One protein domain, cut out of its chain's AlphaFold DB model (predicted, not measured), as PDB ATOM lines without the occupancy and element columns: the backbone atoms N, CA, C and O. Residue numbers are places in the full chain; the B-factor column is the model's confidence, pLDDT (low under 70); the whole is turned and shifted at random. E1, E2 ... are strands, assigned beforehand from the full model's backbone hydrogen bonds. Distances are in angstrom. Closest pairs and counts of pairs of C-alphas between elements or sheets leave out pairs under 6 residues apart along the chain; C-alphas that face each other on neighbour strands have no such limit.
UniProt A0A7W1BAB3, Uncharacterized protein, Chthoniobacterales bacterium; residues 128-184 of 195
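What this domain is: This is residues 128 to 184 of the 195 residues of an uncharacterized protein of Chthoniobacterales bacterium (UniProt A0A7W1BAB3). What is the shape? There is little regular structure: one twisted antiparallel sheet of four short strands, in the order E2 E1 E3 E4, with a long loop, residues 150 to 167, swinging from E2 back to E3. How much is strand? Of 57 printed residues, 18 are in E1, E2, E3 and E4, class all strand, with no named helix. Is it compact? Yes, with a radius of gyration of the C-alphas of 10.9 A and spans of 31 by 22 by 19 A.

Where its parts are: Where are the inner strands? E1, residues 136 to 139, begins at C-alpha 136 (81.612, 5.122, 102.703); E3, residues 168 to 172, is 13.4 A long. And the edge strands? E2 is residues 146 to 149; E4, residues 177 to 181, 12.9 A, ends at C-alpha 181 (71.722, 15.194, 111.730).

How they stand to each other: How do E1 and E3 pair? They are antiparallel at 164 degrees, with N 138 and O 170 within hydrogen-bond range, 2.8 A. Which are hairpins? E1 and E2, with N 137 and O 148 at 2.8 A, and E3 and E4, with N 171 and O 178 at 2.9 A.

The domain as a whole: Is it cut? The printed part has no cut. Where is confidence low? Residues 141 to 143, 157 to 165 and 184 are under 70.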
ATOM      1  N   PHE A 128      73.927   3.369 113.086       91.81
ATOM      2  CA  PHE A 128      73.562   2.562 111.924       91.81
ATOM      3  C   PHE A 128      74.814   2.001 111.249       91.81
ATOM      4  O   PHE A 128      75.878   2.616 111.269       91.81
ATOM      5  N   THR A 129      74.679   0.821 110.655       90.00
ATOM      6  CA  THR A 129      75.755   0.110 109.971       90.00
ATOM      7  C   THR A 129      75.279  -0.443 108.631       90.00
ATOM      8  O   THR A 129      74.086  -0.456 108.315       90.00
ATOM      9  N   THR A 130      76.234  -0.865 107.813       89.88
ATOM     10  CA  THR A 130      76.030  -1.331 106.443       89.88
ATOM     11  C   THR A 130      77.159  -2.287 106.041       89.88
ATOM     12  O   THR A 130      78.064  -2.562 106.830       89.88
ATOM     13  N   ALA A 131      77.108  -2.832 104.825       84.00
ATOM     14  CA  ALA A 131      78.205  -3.633 104.292       84.00
ATOM     15  C   ALA A 131      79.489  -2.793 104.196       84.00
ATOM     16  O   ALA A 131      79.440  -1.642 103.786       84.00
ATOM     17  N   ALA A 132      80.651  -3.365 104.524       80.75
ATOM     18  CA  ALA A 132      81.909  -2.617 104.460       80.75
ATOM     19  C   ALA A 132      82.318  -2.277 103.012       80.75
ATOM     20  O   ALA A 132      82.705  -1.155 102.701       80.75
ATOM     21  N   LYS A 133      82.208  -3.241 102.092       90.75
ATOM     22  CA  LYS A 133      82.663  -3.067 100.709       90.75
ATOM     23  C   LYS A 133      81.707  -2.183  99.908       90.75
ATOM     24  O   LYS A 133      80.518  -2.482  99.824       90.75
ATOM     25  N   GLY A 134      82.252  -1.159  99.250       91.88
ATOM     26  CA  GLY A 134      81.500  -0.265  98.362       91.88
ATOM     27  C   GLY A 134      80.664   0.797  99.079       91.88
ATOM     28  O   GLY A 134      79.917   1.510  98.419       91.88
ATOM     29  N   TRP A 135      80.800   0.908 100.400       94.81
ATOM     30  CA  TRP A 135      80.159   1.931 101.215       94.81
ATOM     31  C   TRP A 135      81.202   2.857 101.828       94.81
ATOM     32  O   TRP A 135      82.322   2.442 102.126       94.81
ATOM     33  N   SER A 136      80.798   4.094 102.074       92.38
ATOM     34  CA  SER A 136      81.612   5.122 102.703       92.38
ATOM     35  C   SER A 136      80.865   5.745 103.872       92.38
ATOM     36  O   SER A 136      79.662   6.004 103.793       92.38
ATOM     37  N   TYR A 137      81.599   6.026 104.941       89.94
ATOM     38  CA  TYR A 137      81.188   6.965 105.970       89.94
ATOM     39  C   TYR A 137      81.377   8.392 105.452       89.94
ATOM     40  O   TYR A 137      82.377   8.707 104.803       89.94
ATOM     41  N   VAL A 138      80.392   9.244 105.717       88.50
ATOM     42  CA  VAL A 138      80.372  10.644 105.297       88.50
ATOM     43  C   VAL A 138      80.371  11.512 106.534       88.50
ATOM     44  O   VAL A 138      79.514  11.354 107.403       88.50
ATOM     45  N   GLN A 139      81.294  12.461 106.600       82.94
ATOM     46  CA  GLN A 139      81.278  13.483 107.635       82.94
ATOM     47  C   GLN A 139      81.731  14.811 107.047       82.94
ATOM     48  O   GLN A 139      82.681  14.862 106.262       82.94
ATOM     49  N   ASN A 140      81.063  15.894 107.440       72.94
ATOM     50  CA  ASN A 140      81.554  17.225 107.132       72.94
ATOM     51  C   ASN A 140      82.733  17.551 108.058       72.94
ATOM     52  O   ASN A 140      82.536  17.896 109.220       72.94
ATOM     53  N   THR A 141      83.954  17.424 107.551       64.00
ATOM     54  CA  THR A 141      85.174  17.924 108.185       64.00
ATOM     55  C   THR A 141      85.544  19.254 107.523       64.00
ATOM     56  O   THR A 141      85.829  19.314 106.332       64.00
ATOM     57  N   SER A 142      85.494  20.338 108.298       59.00
ATOM     58  CA  SER A 142      86.190  21.608 108.035       59.00
ATOM     59  C   SER A 142      86.142  22.201 106.609       59.00
ATOM     60  O   SER A 142      87.120  22.813 106.196       59.00
ATOM     61  N   GLY A 143      85.035  22.072 105.866       62.75
ATOM     62  CA  GLY A 143      84.804  22.834 104.625       62.75
ATOM     63  C   GLY A 143      84.334  22.016 103.421       62.75
ATOM     64  O   GLY A 143      83.355  22.408 102.796       62.75
ATOM     65  N   GLU A 144      84.972  20.882 103.112       70.31
ATOM     66  CA  GLU A 144      84.721  20.162 101.842       70.31
ATOM     67  C   GLU A 144      84.000  18.813 102.004       70.31
ATOM     68  O   GLU A 144      83.448  18.289 101.040       70.31
ATOM     69  N   GLY A 145      83.895  18.288 103.228       75.19
ATOM     70  CA  GLY A 145      83.296  16.978 103.480       75.19
ATOM     71  C   GLY A 145      84.164  15.823 102.973       75.19
ATOM     72  O   GLY A 145      84.818  15.892 101.937       75.19
ATOM     73  N   MET A 146      84.195  14.731 103.729       84.25
ATOM     74  CA  MET A 146      85.023  13.569 103.410       84.25
ATOM     75  C   MET A 146      84.168  12.322 103.227       84.25
ATOM     76  O   MET A 146      83.282  12.038 104.036       84.25
ATOM     77  N   LEU A 147      84.489  11.551 102.184       88.50
ATOM     78  CA  LEU A 147      84.046  10.172 102.013       88.50
ATOM     79  C   LEU A 147      85.168   9.241 102.462       88.50
ATOM     80  O   LEU A 147      86.234   9.206 101.851       88.50
ATOM     81  N   MET A 148      84.919   8.481 103.521       89.94
ATOM     82  CA  MET A 148      85.867   7.520 104.075       89.94
ATOM     83  C   MET A 148      85.353   6.098 103.816       89.94
ATOM     84  O   MET A 148      84.319   5.730 104.378       89.94
ATOM     85  N   PRO A 149      86.018   5.299 102.964       91.50
ATOM     86  CA  PRO A 149      85.581   3.937 102.661       91.50
ATOM     87  C   PRO A 149      85.497   3.060 103.916       91.50
ATOM     88  O   PRO A 149      86.438   2.998 104.707       91.50
ATOM     89  N   LEU A 150      84.384   2.347 104.096       90.38
ATOM     90  CA  LEU A 150      84.173   1.476 105.259       90.38
ATOM     91  C   LEU A 150      85.036   0.210 105.231       90.38
ATOM     92  O   LEU A 150      85.268  -0.398 106.275       90.38
ATOM     93  N   ASP A 151      85.533  -0.190 104.061       90.94
ATOM     94  CA  ASP A 151      86.495  -1.286 103.911       90.94
ATOM     95  C   ASP A 151      87.931  -0.896 104.300       90.94
ATOM     96  O   ASP A 151      88.814  -1.756 104.338       90.94
ATOM     97  N   LYS A 152      88.154   0.371 104.670       87.75
ATOM     98  CA  LYS A 152      89.408   0.889 105.224       87.75
ATOM     99  C   LYS A 152      89.166   1.532 106.595       87.75
ATOM    100  O   LYS A 152      89.327   2.739 106.752       87.75
ATOM    101  N   PRO A 153      88.807   0.751 107.629       82.06
ATOM    102  CA  PRO A 153      88.451   1.301 108.939       82.06
ATOM    103  C   PRO A 153      89.591   2.086 109.605       82.06
ATOM    104  O   PRO A 153      89.326   2.986 110.393       82.06
ATOM    105  N   ALA A 154      90.849   1.780 109.265       83.19
ATOM    106  CA  ALA A 154      92.013   2.531 109.730       83.19
ATOM    107  C   ALA A 154      92.039   3.986 109.226       83.19
ATOM    108  O   ALA A 154      92.651   4.827 109.874       83.19
ATOM    109  N   ASP A 155      91.351   4.287 108.120       80.06
ATOM    110  CA  ASP A 155      91.257   5.632 107.545       80.06
ATOM    111  C   ASP A 155      90.119   6.452 108.191       80.06
ATOM    112  O   ASP A 155      90.024   7.663 107.992       80.06
ATOM    113  N   ILE A 156      89.256   5.810 108.990       77.12
ATOM    114  CA  ILE A 156      88.135   6.447 109.691       77.12
ATOM    115  C   ILE A 156      88.615   6.906 111.071       77.12
ATOM    116  O   ILE A 156      88.422   6.247 112.095       77.12
ATOM    117  N   PHE A 157      89.261   8.068 111.109       63.31
ATOM    118  CA  PHE A 157      89.736   8.664 112.355       63.31
ATOM    119  C   PHE A 157      88.623   9.439 113.061       63.31
ATOM    120  O   PHE A 157      88.056  10.371 112.500       63.31
ATOM    121  N   LYS A 158      88.363   9.100 114.332       64.44
ATOM    122  CA  LYS A 158      87.379   9.778 115.198       64.44
ATOM    123  C   LYS A 158      86.005   9.937 114.518       64.44
ATOM    124  O   LYS A 158      85.555  11.072 114.340       64.44
ATOM    125  N   PRO A 159      85.310   8.835 114.173       58.78
ATOM    126  CA  PRO A 159      83.898   8.939 113.818       58.78
ATOM    127  C   PRO A 159      83.185   9.679 114.959       58.78
ATOM    128  O   PRO A 159      83.477   9.430 116.132       58.78
ATOM    129  N   TYR A 160      82.330  10.645 114.625       56.72
ATOM    130  CA  TYR A 160      81.674  11.543 115.594       56.72
ATOM    131  C   TYR A 160      82.596  12.573 116.287       56.72
ATOM    132  O   TYR A 160      82.185  13.226 117.244       56.72
ATOM    133  N   GLY A 161      83.836  12.757 115.819       56.50
ATOM    134  CA  GLY A 161      84.720  13.835 116.265       56.50
ATOM    135  C   GLY A 161      84.269  15.195 115.722       56.50
ATOM    136  O   GLY A 161      84.258  15.411 114.513       56.50
ATOM    137  N   TRP A 162      83.916  16.127 116.608       54.03
ATOM    138  CA  TRP A 162      83.331  17.437 116.277       54.03
ATOM    139  C   TRP A 162      84.357  18.510 115.869       54.03
ATOM    140  O   TRP A 162      84.282  19.645 116.324       54.03
ATOM    141  N   SER A 163      85.333  18.183 115.021       54.88
ATOM    142  CA  SER A 163      86.198  19.215 114.413       54.88
ATOM    143  C   SER A 163      85.591  19.833 113.146       54.88
ATOM    144  O   SER A 163      86.206  20.694 112.527       54.88
ATOM    145  N   GLY A 164      84.410  19.360 112.736       56.94
ATOM    146  CA  GLY A 164      83.676  19.789 111.550       56.94
ATOM    147  C   GLY A 164      82.648  20.891 111.812       56.94
ATOM    148  O   GLY A 164      82.140  21.025 112.921       56.94
ATOM    149  N   GLY A 165      82.318  21.671 110.779       63.53
ATOM    150  CA  GLY A 165      81.429  22.836 110.891       63.53
ATOM    151  C   GLY A 165      79.926  22.532 110.923       63.53
ATOM    152  O   GLY A 165      79.137  23.457 111.095       63.53
ATOM    153  N   GLN A 166      79.500  21.277 110.731       74.56
ATOM    154  CA  GLN A 166      78.078  20.917 110.683       74.56
ATOM    155  C   GLN A 166      77.778  19.639 111.471       74.56
ATOM    156  O   GLN A 166      78.546  18.679 111.383       74.56
ATOM    157  N   PRO A 167      76.651  19.585 112.206       80.56
ATOM    158  CA  PRO A 167      76.396  18.506 113.139       80.56
ATOM    159  C   PRO A 167      75.674  17.321 112.483       80.56
ATOM    160  O   PRO A 167      74.583  16.932 112.895       80.56
ATOM    161  N   TRP A 168      76.257  16.755 111.427       83.81
ATOM    162  CA  TRP A 168      75.708  15.582 110.751       83.81
ATOM    163  C   TRP A 168      76.801  14.635 110.258       83.81
ATOM    164  O   TRP A 168      77.942  15.027 110.004       83.81
ATOM    165  N   TRP A 169      76.420  13.376 110.100       86.38
ATOM    166  CA  TRP A 169      77.218  12.325 109.477       86.38
ATOM    167  C   TRP A 169      76.303  11.405 108.670       86.38
ATOM    168  O   TRP A 169      75.079  11.540 108.712       86.38
ATOM    169  N   GLY A 170      76.868  10.459 107.929       90.81
ATOM    170  CA  GLY A 170      76.071   9.522 107.150       90.81
ATOM    171  C   GLY A 170      76.835   8.320 106.622       90.81
ATOM    172  O   GLY A 170      78.034   8.165 106.843       90.81
ATOM    173  N   LEU A 171      76.107   7.472 105.906       93.38
ATOM    174  CA  LEU A 171      76.609   6.305 105.189       93.38
ATOM    175  C   LEU A 171      76.078   6.358 103.758       93.38
ATOM    176  O   LEU A 171      74.903   6.660 103.557       93.38
ATOM    177  N   THR A 172      76.916   6.049 102.770       93.88
ATOM    178  CA  THR A 172      76.513   6.056 101.358       93.88
ATOM    179  C   THR A 172      77.270   5.023 100.533       93.88
ATOM    180  O   THR A 172      78.454   4.803 100.764       93.88
ATOM    181  N   ASP A 173      76.611   4.423  99.545       94.31
ATOM    182  CA  ASP A 173      77.251   3.672  98.450       94.31
ATOM    183  C   ASP A 173      77.222   4.455  97.122       94.31
ATOM    184  O   ASP A 173      77.366   3.884  96.039       94.31
ATOM    185  N   LEU A 174      76.985   5.771  97.206       92.25
ATOM    186  CA  LEU A 174      76.768   6.716  96.101       92.25
ATOM    187  C   LEU A 174      75.456   6.529  95.323       92.25
ATOM    188  O   LEU A 174      75.139   7.350  94.465       92.25
ATOM    189  N   ARG A 175      74.668   5.492  95.622       92.81
ATOM    190  CA  ARG A 175      73.325   5.271  95.053       92.81
ATOM    191  C   ARG A 175      72.231   5.431  96.098       92.81
ATOM    192  O   ARG A 175      71.111   5.818  95.779       92.81
ATOM    193  N   ARG A 176      72.557   5.100  97.339       93.00
ATOM    194  CA  ARG A 176      71.711   5.127  98.523       93.00
ATOM    195  C   ARG A 176      72.497   5.797  99.628       93.00
ATOM    196  O   ARG A 176      73.701   5.581  99.755       93.00
ATOM    197  N   ALA A 177      71.804   6.570 100.448       92.88
ATOM    198  CA  ALA A 177      72.414   7.225 101.584       92.88
ATOM    199  C   ALA A 177      71.443   7.307 102.757       92.88
ATOM    200  O   ALA A 177      70.228   7.367 102.575       92.88
ATOM    201  N   MET A 178      72.014   7.352 103.952       93.12
ATOM    202  CA  MET A 178      71.359   7.827 105.159       93.12
ATOM    203  C   MET A 178      72.270   8.882 105.769       93.12
ATOM    204  O   MET A 178      73.482   8.678 105.854       93.12
ATOM    205  N   SER A 179      71.686   9.983 106.220       91.19
ATOM    206  CA  SER A 179      72.344  10.913 107.121       91.19
ATOM    207  C   SER A 179      71.633  10.924 108.469       91.19
ATOM    208  O   SER A 179      70.417  10.762 108.559       91.19
ATOM    209  N   ALA A 180      72.414  11.118 109.520       88.75
ATOM    210  CA  ALA A 180      71.929  11.497 110.827       88.75
ATOM    211  C   ALA A 180      72.408  12.923 111.078       88.75
ATOM    212  O   ALA A 180      73.603  13.217 110.997       88.75
ATOM    213  N   ARG A 181      71.461  13.812 111.351       86.75
ATOM    214  CA  ARG A 181      71.722  15.194 111.730       86.75
ATOM    215  C   ARG A 181      71.329  15.347 113.185       86.75
ATOM    216  O   ARG A 181      70.191  15.069 113.547       86.75
ATOM    217  N   LEU A 182      72.266  15.797 114.005       81.06
ATOM    218  CA  LEU A 182      71.942  16.283 115.330       81.06
ATOM    219  C   LEU A 182      71.261  17.637 115.143       81.06
ATOM    220  O   LEU A 182      71.863  18.581 114.620       81.06
ATOM    221  N   ASP A 183      69.990  17.713 115.521       75.50
ATOM    222  CA  ASP A 183      69.311  18.995 115.570       75.50
ATOM    223  C   ASP A 183      70.003  19.835 116.650       75.50
ATOM    224  O   ASP A 183      70.183  19.387 117.788       75.50
ATOM    225  N   SER A 184      70.514  21.003 116.260       57.84
ATOM    226  CA  SER A 184      71.192  21.924 117.176       57.84
ATOM    227  C   SER A 184      70.285  22.181 118.368       57.84
ATOM    228  O   SER A 184      69.089  22.353 118.143       57.84
TER     229      SER A 184